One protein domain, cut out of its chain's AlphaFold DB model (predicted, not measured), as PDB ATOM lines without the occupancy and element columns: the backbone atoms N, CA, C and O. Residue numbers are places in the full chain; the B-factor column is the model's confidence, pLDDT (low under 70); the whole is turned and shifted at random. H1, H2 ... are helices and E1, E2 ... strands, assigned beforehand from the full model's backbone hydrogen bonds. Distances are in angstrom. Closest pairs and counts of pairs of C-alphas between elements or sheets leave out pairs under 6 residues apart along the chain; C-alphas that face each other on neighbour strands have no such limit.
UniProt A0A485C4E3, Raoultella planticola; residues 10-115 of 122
ATOM      1  N   GLY A  10      80.285 102.541 312.149       89.50
ATOM      2  CA  GLY A  10      80.997 102.572 310.872       89.50
ATOM      3  C   GLY A  10      82.254 103.442 310.912       89.50
ATOM      4  O   GLY A  10      83.291 103.047 310.368       89.50
ATOM      5  N   ILE A  11      82.201 104.583 311.607       94.31
ATOM      6  CA  ILE A  11      83.345 105.494 311.707       94.31
ATOM      7  C   ILE A  11      84.464 104.930 312.589       94.31
ATOM      8  O   ILE A  11      85.635 105.006 312.205       94.31
ATOM      9  N   SER A  12      84.130 104.276 313.704       94.44
ATOM     10  CA  SER A  12      85.106 103.601 314.570       94.44
ATOM     11  C   SER A  12      85.848 102.494 313.819       94.44
ATOM     12  O   SER A  12      87.079 102.408 313.860       94.44
ATOM     13  N   ILE A  13      85.112 101.688 313.045       95.00
ATOM     14  CA  ILE A  13      85.695 100.641 312.200       95.00
ATOM     15  C   ILE A  13      86.603 101.252 311.126       95.00
ATOM     16  O   ILE A  13      87.725 100.780 310.926       95.00
ATOM     17  N   ALA A  14      86.162 102.321 310.459       95.56
ATOM     18  CA  ALA A  14      86.961 103.007 309.448       95.56
ATOM     19  C   ALA A  14      88.264 103.585 310.031       95.56
ATOM     20  O   ALA A  14      89.322 103.453 309.407       95.56
ATOM     21  N   GLY A  15      88.214 104.151 311.242       96.44
ATOM     22  CA  GLY A  15      89.391 104.592 311.993       96.44
ATOM     23  C   GLY A  15      90.373 103.449 312.260       96.44
ATOM     24  O   GLY A  15      91.560 103.565 311.949       96.44
ATOM     25  N   GLY A  16      89.879 102.304 312.742       96.19
ATOM     26  CA  GLY A  16      90.696 101.106 312.965       96.19
ATOM     27  C   GLY A  16      91.337 100.561 311.681       96.19
ATOM     28  O   GLY A  16      92.530 100.252 311.658       96.19
ATOM     29  N   MET A  17      90.583 100.508 310.580       96.62
ATOM     30  CA  MET A  17      91.101 100.092 309.270       96.62
ATOM     31  C   MET A  17      92.198 101.038 308.764       96.62
ATOM     32  O   MET A  17      93.239 100.583 308.283       96.62
ATOM     33  N   ALA A  18      91.994 102.350 308.898       96.50
ATOM     34  CA  ALA A  18      92.960 103.353 308.468       96.50
ATOM     35  C   ALA A  18      94.260 103.278 309.279       96.50
ATOM     36  O   ALA A  18      95.347 103.296 308.690       96.50
ATOM     37  N   LEU A  19      94.160 103.107 310.602       96.94
ATOM     38  CA  LEU A  19      95.317 102.886 311.466       96.94
ATOM     39  C   LEU A  19      96.053 101.593 311.098       96.94
ATOM     40  O   LEU A  19      97.270 101.616 310.928       96.94
ATOM     41  N   SER A  20      95.330 100.487 310.898       97.56
ATOM     42  CA  SER A  20      95.919  99.208 310.484       97.56
ATOM     43  C   SER A  20      96.715  99.340 309.180       97.56
ATOM     44  O   SER A  20      97.851  98.876 309.093       97.56
ATOM     45  N   HIS A  21      96.165 100.024 308.172       96.25
ATOM     46  CA  HIS A  21      96.872 100.267 306.911       96.25
ATOM     47  C   HIS A  21      98.126 101.124 307.092       96.25
ATOM     48  O   HIS A  21      99.163 100.793 306.517       96.25
ATOM     49  N   LYS A  22      98.052 102.173 307.919       93.44
ATOM     50  CA  LYS A  22      99.195 103.036 308.238       93.44
ATOM     51  C   LYS A  22     100.315 102.250 308.926       93.44
ATOM     52  O   LYS A  22     101.459 102.333 308.491       93.44
ATOM     53  N   LEU A  23      99.985 101.452 309.943       96.19
ATOM     54  CA  LEU A  23     100.948 100.612 310.670       96.19
ATOM     55  C   LEU A  23     101.576  99.537 309.777       96.19
ATOM     56  O   LEU A  23     102.753  99.227 309.917       96.19
ATOM     57  N   ALA A  24     100.812  99.004 308.824       97.00
ATOM     58  CA  ALA A  24     101.297  98.030 307.851       97.00
ATOM     59  C   ALA A  24     102.054  98.656 306.659       97.00
ATOM     60  O   ALA A  24     102.381  97.935 305.717       97.00
ATOM     61  N   GLY A  25     102.280  99.978 306.638       94.62
ATOM     62  CA  GLY A  25     102.954 100.671 305.530       94.62
ATOM     63  C   GLY A  25     102.203 100.599 304.193       94.62
ATOM     64  O   GLY A  25     102.803 100.745 303.129       94.62
ATOM     65  N   ARG A  26     100.891 100.340 304.218       94.31
ATOM     66  CA  ARG A  26     100.069 100.181 303.014       94.31
ATOM     67  C   ARG A  26      99.596 101.540 302.503       94.31
ATOM     68  O   ARG A  26      99.050 102.339 303.257       94.31
ATOM     69  N   ALA A  27      99.700 101.762 301.195       90.81
ATOM     70  CA  ALA A  27      99.244 102.995 300.539       90.81
ATOM     71  C   ALA A  27      97.708 103.091 300.365       90.81
ATOM     72  O   ALA A  27      97.205 104.021 299.729       90.81
ATOM     73  N   ASN A  28      96.954 102.122 300.891       92.88
ATOM     74  CA  ASN A  28      95.499 102.069 300.797       92.88
ATOM     75  C   ASN A  28      94.839 103.271 301.485       92.88
ATOM     76  O   ASN A  28      95.260 103.719 302.553       92.88
ATOM     77  N   ARG A  29      93.742 103.741 300.883       91.12
ATOM     78  CA  ARG A  29      92.855 104.747 301.467       91.12
ATOM     79  C   ARG A  29      91.569 104.109 301.957       91.12
ATOM     80  O   ARG A  29      91.038 103.212 301.305       91.12
ATOM     81  N   VAL A  30      91.074 104.612 303.077       93.75
ATOM     82  CA  VAL A  30      89.784 104.244 303.650       93.75
ATOM     83  C   VAL A  30      88.818 105.396 303.410       93.75
ATOM     84  O   VAL A  30      89.180 106.567 303.543       93.75
ATOM     85  N   PHE A  31      87.591 105.061 303.034       93.44
ATOM     86  CA  PHE A  31      86.511 106.019 302.861       93.44
ATOM     87  C   PHE A  31      85.341 105.585 303.736       93.44
ATOM     88  O   PHE A  31      85.028 104.396 303.792       93.44
ATOM     89  N   CYS A  32      84.717 106.542 304.411       93.44
ATOM     90  CA  CYS A  32      83.551 106.325 305.256       93.44
ATOM     91  C   CYS A  32      82.493 107.372 304.908       93.44
ATOM     92  O   CYS A  32      82.840 108.527 304.663       93.44
ATOM     93  N   ILE A  33      81.231 106.962 304.849       92.56
ATOM     94  CA  ILE A  33      80.083 107.858 304.696       92.56
ATOM     95  C   ILE A  33      79.283 107.739 305.988       92.56
ATOM     96  O   ILE A  33      79.059 106.621 306.445       92.56
ATOM     97  N   VAL A  34      78.905 108.876 306.558       92.75
ATOM     98  CA  VAL A  34      78.181 108.989 307.825       92.75
ATOM     99  C   VAL A  34      77.004 109.934 307.601       92.75
ATOM    100  O   VAL A  34      77.171 110.963 306.945       92.75
ATOM    101  N   GLY A  35      75.818 109.588 308.096       91.94
ATOM    102  CA  GLY A  35      74.651 110.477 308.023       91.94
ATOM    103  C   GLY A  35      74.723 111.597 309.061       91.94
ATOM    104  O   GLY A  35      75.303 111.416 310.124       91.94
ATOM    105  N   ASP A  36      74.114 112.748 308.805       91.88
ATOM    106  CA  ASP A  36      74.020 113.820 309.804       91.88
ATOM    107  C   ASP A  36      73.299 113.391 311.095       91.88
ATOM    108  O   ASP A  36      73.772 113.714 312.181       91.88
ATOM    109  N   GLY A  37      72.237 112.588 311.008       90.50
ATOM    110  CA  GLY A  37      71.589 112.023 312.192       90.50
ATOM    111  C   GLY A  37      72.397 110.948 312.916       90.50
ATOM    112  O   GLY A  37      72.293 110.817 314.132       90.50
ATOM    113  N   GLU A  38      73.279 110.244 312.206       90.81
ATOM    114  CA  GLU A  38      74.239 109.309 312.809       90.81
ATOM    115  C   GLU A  38      75.248 110.040 313.710       90.81
ATOM    116  O   GLU A  38      75.739 109.478 314.687       90.81
ATOM    117  N   LEU A  39      75.530 111.320 313.437       93.88
ATOM    118  CA  LEU A  39      76.442 112.142 314.241       93.88
ATOM    119  C   LEU A  39      75.867 112.563 315.599       93.88
ATOM    120  O   LEU A  39      76.602 113.124 316.413       93.88
ATOM    121  N   ASN A  40      74.591 112.284 315.873       92.19
ATOM    122  CA  ASN A  40      74.035 112.459 317.213       92.19
ATOM    123  C   ASN A  40      74.580 111.419 318.203       92.19
ATOM    124  O   ASN A  40      74.579 111.665 319.408       92.19
ATOM    125  N   GLU A  41      75.090 110.288 317.709       92.44
ATOM    126  CA  GLU A  41      75.704 109.261 318.542       92.44
ATOM    127  C   GLU A  41      77.059 109.723 319.092       92.44
ATOM    128  O   GLU A  41      77.972 110.096 318.347       92.44
ATOM    129  N   GLY A  42      77.227 109.636 320.415       93.88
ATOM    130  CA  GLY A  42      78.457 110.043 321.105       93.88
ATOM    131  C   GLY A  42      79.708 109.327 320.584       93.88
ATOM    132  O   GLY A  42      80.757 109.953 320.419       93.88
ATOM    133  N   GLN A  43      79.574 108.045 320.221       94.44
ATOM    134  CA  GLN A  43      80.685 107.232 319.711       94.44
ATOM    135  C   GLN A  43      81.328 107.817 318.442       94.44
ATOM    136  O   GLN A  43      82.520 107.618 318.212       94.44
ATOM    137  N   CYS A  44      80.570 108.561 317.625       95.06
ATOM    138  CA  CYS A  44      81.110 109.212 316.434       95.06
ATOM    139  C   CYS A  44      82.201 110.216 316.816       95.06
ATOM    140  O   CYS A  44      83.267 110.255 316.200       95.06
ATOM    141  N   TRP A  45      81.962 110.992 317.873       95.38
ATOM    142  CA  TRP A  45      82.880 112.020 318.356       95.38
ATOM    143  C   TRP A  45      84.122 111.425 319.017       95.38
ATOM    144  O   TRP A  45      85.228 111.914 318.782       95.38
ATOM    145  N   GLU A  46      83.973 110.320 319.750       96.75
ATOM    146  CA  GLU A  46      85.110 109.537 320.253       96.75
ATOM    147  C   GLU A  46      85.987 109.028 319.097       96.75
ATOM    148  O   GLU A  46      87.214 109.185 319.110       96.75
ATOM    149  N   ALA A  47      85.364 108.497 318.038       95.94
ATOM    150  CA  ALA A  47      86.074 108.045 316.847       95.94
ATOM    151  C   ALA A  47      86.798 109.198 316.136       95.94
ATOM    152  O   ALA A  47      87.956 109.044 315.740       95.94
ATOM    153  N   PHE A  48      86.169 110.369 315.997       96.06
ATOM    154  CA  PHE A  48      86.816 111.542 315.402       96.06
ATOM    155  C   PHE A  48      88.031 112.000 316.212       96.06
ATOM    156  O   PHE A  48      89.076 112.281 315.620       96.06
ATOM    157  N   GLN A  49      87.940 112.009 317.545       96.50
ATOM    158  CA  GLN A  49      89.076 112.330 318.411       96.50
ATOM    159  C   GLN A  49      90.235 111.349 318.204       96.50
ATOM    160  O   GLN A  49      91.380 111.769 318.023       96.50
ATOM    161  N   PHE A  50      89.939 110.048 318.162       96.50
ATOM    162  CA  PHE A  50      90.923 109.000 317.890       96.50
ATOM    163  C   PHE A  50      91.600 109.175 316.519       96.50
ATOM    164  O   PHE A  50      92.829 109.139 316.405       96.50
ATOM    165  N   ILE A  51      90.809 109.406 315.468       96.06
ATOM    166  CA  ILE A  51      91.288 109.592 314.090       96.06
ATOM    167  C   ILE A  51      92.246 110.787 313.995       96.06
ATOM    168  O   ILE A  51      93.303 110.686 313.357       96.06
ATOM    169  N   ALA A  52      91.894 111.900 314.644       94.38
ATOM    170  CA  ALA A  52      92.717 113.101 314.684       94.38
ATOM    171  C   ALA A  52      94.011 112.884 315.479       94.38
ATOM    172  O   ALA A  52      95.095 113.178 314.967       94.38
ATOM    173  N   HIS A  53      93.922 112.287 316.674       95.44
ATOM    174  CA  HIS A  53      95.075 111.970 317.521       95.44
ATOM    175  C   HIS A  53      96.128 111.136 316.772       95.44
ATOM    176  O   HIS A  53      97.319 111.455 316.778       95.44
ATOM    177  N   HIS A  54      95.688 110.110 316.038       94.88
ATOM    178  CA  HIS A  54      96.579 109.252 315.254       94.88
ATOM    179  C   HIS A  54      96.972 109.821 313.883       94.88
ATOM    180  O   HIS A  54      97.747 109.179 313.156       94.88
ATOM    181  N   ARG A  55      96.486 111.017 313.515       92.94
ATOM    182  CA  ARG A  55      96.766 111.690 312.235       92.94
ATOM    183  C   ARG A  55      96.538 110.743 311.053       92.94
ATOM    184  O   ARG A  55      97.457 110.469 310.267       92.94
ATOM    185  N   LEU A  56      95.346 110.154 310.977       93.69
ATOM    186  CA  LEU A  56      94.987 109.167 309.952       93.69
ATOM    187  C   LEU A  56      94.611 109.855 308.630       93.69
ATOM    188  O   LEU A  56      93.459 109.882 308.212       93.69
ATOM    189  N   THR A  57      95.610 110.408 307.944       91.50
ATOM    190  CA  THR A  57      95.445 111.138 306.670       91.50
ATOM    191  C   THR A  57      95.048 110.247 305.484       91.50
ATOM    192  O   THR A  57      94.704 110.746 304.410       91.50
ATOM    193  N   ASN A  58      95.081 108.925 305.662       92.81
ATOM    194  CA  ASN A  58      94.603 107.936 304.701       92.81
ATOM    195  C   ASN A  58      93.099 107.628 304.830       92.81
ATOM    196  O   ASN A  58      92.596 106.834 304.034       92.81
ATOM    197  N   LEU A  59      92.386 108.249 305.778       93.88
ATOM    198  CA  LEU A  59      90.931 108.178 305.918       93.88
ATOM    199  C   LEU A  59      90.273 109.460 305.386       93.88
ATOM    200  O   LEU A  59      90.692 110.571 305.699       93.88
ATOM    201  N   THR A  60      89.226 109.318 304.575       93.44
ATOM    202  CA  THR A  60      88.332 110.423 304.199       93.44
ATOM    203  C   THR A  60      86.909 110.097 304.624       93.44
ATOM    204  O   THR A  60      86.407 109.011 304.337       93.44
ATOM    205  N   ILE A  61      86.273 111.053 305.293       93.69
ATOM    206  CA  ILE A  61      84.921 110.927 305.829       93.69
ATOM    207  C   ILE A  61      84.021 111.859 305.026       93.69
ATOM    208  O   ILE A  61      84.355 113.028 304.829       93.69
ATOM    209  N   PHE A  62      82.904 111.331 304.552       93.19
ATOM    210  CA  PHE A  62      81.833 112.095 303.938       93.19
ATOM    211  C   PHE A  62      80.678 112.157 304.921       93.19
ATOM    212  O   PHE A  62      80.220 111.118 305.385       93.19
ATOM    213  N   VAL A  63      80.216 113.365 305.218       92.81
ATOM    214  CA  VAL A  63      78.976 113.556 305.964       92.81
ATOM    215  C   VAL A  63      77.869 113.831 304.960       92.81
ATOM    216  O   VAL A  63      77.969 114.793 304.193       92.81
ATOM    217  N   ASP A  64      76.847 112.980 304.936       91.69
ATOM    218  CA  ASP A  64      75.616 113.267 304.208       91.69
ATOM    219  C   ASP A  64      74.746 114.201 305.051       91.69
ATOM    220  O   ASP A  64      74.109 113.787 306.015       91.69
ATOM    221  N   TRP A  65      74.790 115.485 304.703       90.44
ATOM    222  CA  TRP A  65      74.057 116.554 305.371       90.44
ATOM    223  C   TRP A  65      72.766 116.862 304.609       90.44
ATOM    224  O   TRP A  65      72.680 117.843 303.857       90.44
ATOM    225  N   ASN A  66      71.783 115.980 304.754       90.44
ATOM    226  CA  ASN A  66      70.493 116.066 304.071       90.44
ATOM    227  C   ASN A  66      69.387 116.690 304.949       90.44
ATOM    228  O   ASN A  66      68.337 117.058 304.422       90.44
ATOM    229  N   LYS A  67      69.673 116.904 306.240       88.88
ATOM    230  CA  LYS A  67      68.830 117.519 307.274       88.88
ATOM    231  C   LYS A  67      67.577 116.725 307.639       88.88
ATOM    232  O   LYS A  67      66.641 117.297 308.193       88.88
ATOM    233  N   GLN A  68      67.544 115.432 307.336       89.38
ATOM    234  CA  GLN A  68      66.386 114.570 307.548       89.38
ATOM    235  C   GLN A  68      66.767 113.359 308.400       89.38
ATOM    236  O   GLN A  68      67.776 112.698 308.165       89.38
ATOM    237  N   GLN A  69      65.926 113.049 309.381       87.69
ATOM    238  CA  GLN A  69      66.024 111.864 310.225       87.69
ATOM    239  C   GLN A  69      64.754 111.018 310.112       87.69
ATOM    240  O   GLN A  69      63.825 111.358 309.382       87.69
ATOM    241  N   LEU A  70      64.709 109.896 310.838       86.00
ATOM    242  CA  LEU A  70      63.533 109.026 310.865       86.00
ATOM    243  C   LEU A  70      62.283 109.760 311.376       86.00
ATOM    244  O   LEU A  70      61.218 109.626 310.778       86.00
ATOM    245  N   ASP A  71      62.434 110.534 312.452       86.62
ATOM    246  CA  ASP A  71      61.317 111.147 313.180       86.62
ATOM    247  C   ASP A  71      61.047 112.613 312.790       86.62
ATOM    248  O   ASP A  71      60.143 113.233 313.347       86.62
ATOM    249  N   GLY A  72      61.799 113.182 311.837       89.31
ATOM    250  CA  GLY A  72      61.600 114.562 311.385       89.31
ATOM    251  C   GLY A  72      62.864 115.251 310.877       89.31
ATOM    252  O   GLY A  72      63.869 114.607 310.558       89.31
ATOM    253  N   GLU A  73      62.811 116.580 310.797       91.31
ATOM    254  CA  GLU A  73      63.970 117.387 310.416       91.31
ATOM    255  C   GLU A  73      65.041 117.358 311.514       91.31
ATOM    256  O   GLU A  73      64.740 117.403 312.707       91.31
ATOM    257  N   LEU A  74      66.315 117.324 311.111       89.38
ATOM    258  CA  LEU A  74      67.464 117.257 312.024       89.38
ATOM    259  C   LEU A  74      67.381 118.309 313.140       89.38
ATOM    260  O   LEU A  74      67.575 117.981 314.307       89.38
ATOM    261  N   ASP A  75      67.065 119.555 312.784       90.75
ATOM    262  CA  ASP A  75      67.045 120.681 313.721       90.75
ATOM    263  C   ASP A  75      65.876 120.633 314.721       90.75
ATOM    264  O   ASP A  75      65.983 121.222 315.796       90.75
ATOM    265  N   GLU A  76      64.798 119.909 314.406       91.12
ATOM    266  CA  GLU A  76      63.660 119.700 315.310       91.12
ATOM    267  C   GLU A  76      63.916 118.562 316.303       91.12
ATOM    268  O   GLU A  76      63.457 118.625 317.444       91.12
ATOM    269  N   ILE A  77      64.669 117.540 315.885       91.38
ATOM    270  CA  ILE A  77      65.014 116.393 316.731       91.38
ATOM    271  C   ILE A  77      66.219 116.728 317.617       91.38
ATOM    272  O   ILE A  77      66.098 116.791 318.841       91.38
ATOM    273  N   ILE A  78      67.388 116.958 317.009       90.50
ATOM    274  CA  ILE A  78      68.622 117.382 317.686       90.50
ATOM    275  C   ILE A  78      69.426 118.252 316.716       90.50
ATOM    276  O   ILE A  78      70.106 117.752 315.816       90.50
ATOM    277  N   CYS A  79      69.401 119.565 316.948       89.69
ATOM    278  CA  CYS A  79      70.166 120.514 316.151       89.69
ATOM    279  C   CYS A  79      71.674 120.233 316.236       89.69
ATOM    280  O   CYS A  79      72.288 120.225 317.308       89.69
ATOM    281  N   ALA A  80      72.299 120.053 315.075       88.94
ATOM    282  CA  ALA A  80      73.723 119.762 314.981       88.94
ATOM    283  C   ALA A  80      74.621 121.009 315.130       88.94
ATOM    284  O   ALA A  80      75.844 120.858 315.232       88.94
ATOM    285  N   PHE A  81      74.043 122.211 315.256       90.81
ATOM    286  CA  PHE A  81      74.751 123.493 315.389       90.81
ATOM    287  C   PHE A  81      75.778 123.718 314.256       90.81
ATOM    288  O   PHE A  81      75.564 123.306 313.117       90.81
ATOM    289  N   ASP A  82      76.901 124.381 314.552       92.75
ATOM    290  CA  ASP A  82      78.015 124.540 313.614       92.75
ATOM    291  C   ASP A  82      78.804 123.229 313.466       92.75
ATOM    292  O   ASP A  82      79.781 122.969 314.176       92.75
ATOM    293  N   LEU A  83      78.360 122.382 312.536       91.88
ATOM    294  CA  LEU A  83      79.015 121.108 312.264       91.88
ATOM    295  C   LEU A  83      80.442 121.293 311.720       91.88
ATOM    296  O   LEU A  83      81.356 120.552 312.089       91.88
ATOM    297  N   GLU A  84      80.650 122.292 310.862       92.62
ATOM    298  CA  GLU A  84      81.952 122.577 310.257       92.62
ATOM    299  C   GLU A  84      82.967 122.999 311.330       92.62
ATOM    300  O   GLU A  84      84.092 122.488 311.364       92.62
ATOM    301  N   GLY A  85      82.549 123.869 312.254       94.94
ATOM    302  CA  GLY A  85      83.328 124.272 313.422       94.94
ATOM    303  C   GLY A  85      83.646 123.112 314.361       94.94
ATOM    304  O   GLY A  85      84.798 122.981 314.779       94.94
ATOM    305  N   LYS A  86      82.683 122.217 314.632       94.75
ATOM    306  CA  LYS A  86      82.922 121.003 315.435       94.75
ATOM    307  C   LYS A  86      84.038 120.152 314.835       94.75
ATOM    308  O   LYS A  86      85.023 119.878 315.513       94.75
ATOM    309  N   PHE A  87      83.960 119.791 313.554       94.56
ATOM    310  CA  PHE A  87      85.017 118.990 312.922       94.56
ATOM    311  C   PHE A  87      86.384 119.686 312.941       94.56
ATOM    312  O   PHE A  87      87.397 119.044 313.232       94.56
ATOM    313  N   ARG A  88      86.430 121.002 312.698       93.88
ATOM    314  CA  ARG A  88      87.678 121.772 312.812       93.88
ATOM    315  C   ARG A  88      88.249 121.762 314.225       93.88
ATOM    316  O   ARG A  88      89.461 121.625 314.367       93.88
ATOM    317  N   ALA A  89      87.406 121.862 315.253       94.69
ATOM    318  CA  ALA A  89      87.827 121.798 316.653       94.69
ATOM    319  C   ALA A  89      88.435 120.433 317.018       94.69
ATOM    320  O   ALA A  89      89.394 120.375 317.781       94.69
ATOM    321  N   PHE A  90      87.949 119.345 316.413       92.44
ATOM    322  CA  PHE A  90      88.559 118.013 316.527       92.44
ATOM    323  C   PHE A  90      89.841 117.853 315.688       92.44
ATOM    324  O   PHE A  90      90.481 116.808 315.750       92.44
ATOM    325  N   GLY A  91      90.247 118.862 314.911       89.38
ATOM    326  CA  GLY A  91      91.486 118.853 314.127       89.38
ATOM    327  C   GLY A  91      91.334 118.369 312.683       89.38
ATOM    328  O   GLY A  91      92.340 118.077 312.032       89.38
ATOM    329  N   PHE A  92      90.109 118.286 312.158       91.88
ATOM    330  CA  PHE A  92      89.872 117.915 310.764       91.88
ATOM    331  C   PHE A  92      90.001 119.113 309.825       91.88
ATOM    332  O   PHE A  92      89.579 120.229 310.124       91.88
ATOM    333  N   ASP A  93      90.515 118.844 308.626       90.00
ATOM    334  CA  ASP A  93      90.244 119.697 307.475       90.00
ATOM    335  C   ASP A  93      88.824 119.412 306.965       90.00
ATOM    336  O   ASP A  93      88.438 118.246 306.812       90.00
ATOM    337  N   VAL A  94      88.057 120.463 306.676       91.25
ATOM    338  CA  VAL A  94      86.634 120.363 306.332       91.25
ATOM    339  C   VAL A  94      86.355 121.167 305.075       91.25
ATOM    340  O   VAL A  94      86.711 122.342 304.984       91.25
ATOM    341  N   VAL A  95      85.699 120.520 304.113       89.44
ATOM    342  CA  VAL A  95      85.263 121.139 302.862       89.44
ATOM    343  C   VAL A  95      83.782 120.864 302.681       89.44
ATOM    344  O   VAL A  95      83.379 119.718 302.481       89.44
ATOM    345  N   THR A  96      82.989 121.928 302.697       88.75
ATOM    346  CA  THR A  96      81.549 121.852 302.459       88.75
ATOM    347  C   THR A  96      81.270 121.923 300.962       88.75
ATOM    348  O   THR A  96      81.727 122.826 300.259       88.75
ATOM    349  N   VAL A  97      80.527 120.941 300.452       86.38
ATOM    350  CA  VAL A  97      80.198 120.820 299.028       86.38
ATOM    351  C   VAL A  97      78.688 120.731 298.875       86.38
ATOM    352  O   VAL A  97      78.043 119.901 299.504       86.38
ATOM    353  N   LYS A  98      78.117 121.546 297.983       83.25
ATOM    354  CA  LYS A  98      76.696 121.445 297.639       83.25
ATOM    355  C   LYS A  98      76.427 120.139 296.878       83.25
ATOM    356  O   LYS A  98      77.063 119.876 295.853       83.25
ATOM    357  N   GLY A  99      75.481 119.339 297.371       72.19
ATOM    358  CA  GLY A  99      75.002 118.123 296.706       72.19
ATOM    359  C   GLY A  99      74.400 118.416 295.323       72.19
ATOM    360  O   GLY A  99      73.660 119.386 295.159       72.19
ATOM    361  N   GLY A 100      74.743 117.610 294.311       74.50
ATOM    362  CA  GLY A 100      74.202 117.714 292.951       74.50
ATOM    363  C   GLY A 100      75.189 117.292 291.854       74.50
ATOM    364  O   GLY A 100      76.190 116.624 292.104       74.50
ATOM    365  N   ARG A 101      74.947 117.718 290.603       66.62
ATOM    366  CA  ARG A 101      75.782 117.337 289.436       66.62
ATOM    367  C   ARG A 101      77.269 117.694 289.574       66.62
ATOM    368  O   ARG A 101      78.104 117.061 288.934       66.62
ATOM    369  N   HIS A 102      77.613 118.683 290.397       63.78
ATOM    370  CA  HIS A 102      78.992 119.153 290.564       63.78
ATOM    371  C   HIS A 102      79.743 118.498 291.734       63.78
ATOM    372  O   HIS A 102      80.952 118.707 291.863       63.78
ATOM    373  N   THR A 103      79.082 117.660 292.545       73.38
ATOM    374  CA  THR A 103      79.686 117.029 293.730       73.38
ATOM    375  C   THR A 103      80.933 116.225 293.371       73.38
ATOM    376  O   THR A 103      81.984 116.409 293.979       73.38
ATOM    377  N   ALA A 104      80.882 115.411 292.312       68.81
ATOM    378  CA  ALA A 104      82.025 114.597 291.896       68.81
ATOM    379  C   ALA A 104      83.256 115.435 291.492       68.81
ATOM    380  O   ALA A 104      84.393 115.033 291.746       68.81
ATOM    381  N   ALA A 105      83.050 116.601 290.874       70.94
ATOM    382  CA  ALA A 105      84.141 117.494 290.481       70.94
ATOM    383  C   ALA A 105      84.769 118.187 291.701       70.94
ATOM    384  O   ALA A 105      85.996 118.218 291.827       70.94
ATOM    385  N   ALA A 106      83.940 118.674 292.628       69.56
ATOM    386  CA  ALA A 106      84.394 119.283 293.876       69.56
ATOM    387  C   ALA A 106      85.160 118.282 294.764       69.56
ATOM    388  O   ALA A 106      86.233 118.604 295.276       69.56
ATOM    389  N   LEU A 107      84.678 117.036 294.855       72.56
ATOM    390  CA  LEU A 107      85.353 115.948 295.566       72.56
ATOM    391  C   LEU A 107      86.719 115.614 294.955       72.56
ATOM    392  O   LEU A 107      87.711 115.510 295.676       72.56
ATOM    393  N   LYS A 108      86.802 115.495 293.621       72.75
ATOM    394  CA  LYS A 108      88.075 115.243 292.921       72.75
ATOM    395  C   LYS A 108      89.111 116.334 293.190       72.75
ATOM    396  O   LYS A 108      90.291 116.014 293.308       72.75
ATOM    397  N   ARG A 109      88.682 117.595 293.274       68.94
ATOM    398  CA  ARG A 109      89.562 118.724 293.593       68.94
ATOM    399  C   ARG A 109      90.064 118.647 295.037       68.94
ATOM    400  O   ARG A 109      91.269 118.576 295.243       68.94
ATOM    401  N   SER A 110      89.155 118.524 296.004       69.31
ATOM    402  CA  SER A 110      89.500 118.433 297.432       69.31
ATOM    403  C   SER A 110      90.459 117.269 297.734       69.31
ATOM    404  O   SER A 110      91.483 117.431 298.399       69.31
ATOM    405  N   LEU A 111      90.209 116.091 297.150       69.75
ATOM    406  CA  LEU A 111      91.070 114.916 297.330       69.75
ATOM    407  C   LEU A 111      92.468 115.066 296.704       69.75
ATOM    408  O   LEU A 111      93.400 114.397 297.163       69.75
ATOM    409  N   ARG A 112      92.617 115.893 295.656       67.81
ATOM    410  CA  ARG A 112      93.918 116.216 295.044       67.81
ATOM    411  C   ARG A 112      94.706 117.187 295.911       67.81
ATOM    412  O   ARG A 112      95.871 116.908 296.183       67.81
ATOM    413  N   ASP A 113      94.067 118.250 296.385       61.94
ATOM    414  CA  ASP A 113      94.716 119.298 297.182       61.94
ATOM    415  C   ASP A 113      95.247 118.729 298.515       61.94
ATOM    416  O   ASP A 113      96.358 119.042 298.944       61.94
ATOM    417  N   ARG A 114      94.547 117.745 299.100       61.59
ATOM    418  CA  ARG A 114      95.007 117.018 300.302       61.59
ATOM    419  C   ARG A 114      96.271 116.177 300.126       61.59
ATOM    420  O   ARG A 114      96.851 115.770 301.127       61.59
ATOM    421  N   ARG A 115      96.731 115.889 298.900       55.06
ATOM    422  CA  ARG A 115      98.052 115.252 298.700       55.06
ATOM    423  C   ARG A 115      99.215 116.205 298.987       55.06
ATOM    424  O   ARG A 115     100.338 115.731 299.094       55.06
TER     425      ARG A 115
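Overview. This is residues 10 to 115 of the 122 residues of a protein of Raoultella planticola (UniProt A0A485C4E3). A small sheet of two parallel strands, E1 and E2, has three helices, H1, H3 and H5, set in an arc on one side of it, with H1 and H3 side by side. H6 lies off on the other side of the strands, at the end of the long link of residues 90 to 102, while the short H2 and H4 lie toward the end of the strands where E1 and E2 finish. The printed part has 106 residues, with six named helices and two named strands in the order H1, E1, H2, H3, E2, H4, H5, H6, and its class is mostly helix. It is compact, with a radius of gyration of the C-alphas of 14.4 A, and spans 45 by 32 by 23 A.

Arrangement. H1, residues 10 to 23, and E1, residues 30 to 35, have their closest C-alphas at Ala 18 and Val 30, 5.8 A apart. E1 and E2, residues 59 to 64, are parallel neighbours at 21 degrees; N 32 and O 60 are 3.0 A apart and N 62 and O 32 are 2.8 A apart, both within hydrogen-bond range. H3, residues 42 to 53, touches H1, the same way at a shallow tilt of 19 degrees, with residues 11 to 15 of H1 alone; the closest C-alphas are those of Ser 12 and Ala 47, 5.1 A. E1, H2, residues 37 to 40, H3 and E2 form a strand-helix-strand unit, two parallel neighbour strands with helices between them along the chain, and its crossover is right-handed. H2 and H4, residues 74 to 78, are close but not clearly touching, with the C-alphas of Gly 37 and Leu 74 closest at 6.7 A. H5, residues 83 to 89, and H3 are near each other, with 6 pairs of C-alphas within 10 A. H6, residues 103 to 113, touches no helix and is apart from E1 and E2. Every O i to N i+4 pair is within hydrogen-bond range in H1, H3, H4, H5 and H6, and H2 is too short for such a pair.

Along the chain. H1 begins at C-alpha 10, (80.997, 102.572, 310.872), and is 20.0 A long. E1 is 16.9 A long, H3 17.1 A and E2 16.2 A; E2 begins at C-alpha 59, (90.931, 108.178, 305.918). H2, H4 and H5 measure 5.6, 5.8 and 9.9 A. H6 is 15.6 A long and ends at C-alpha 113, (94.716, 119.298, 297.182).

Size, cuts and confidence. The C-alphas of Gly 25 and Glu 76 are the two farthest apart, at 44.7 A. The printed part has no cut, and the link from H5 to H6 is long. Mean pLDDT of the printed part is 88.8; residues 101 to 102, 104, 106 and 109 to 115 are under 70.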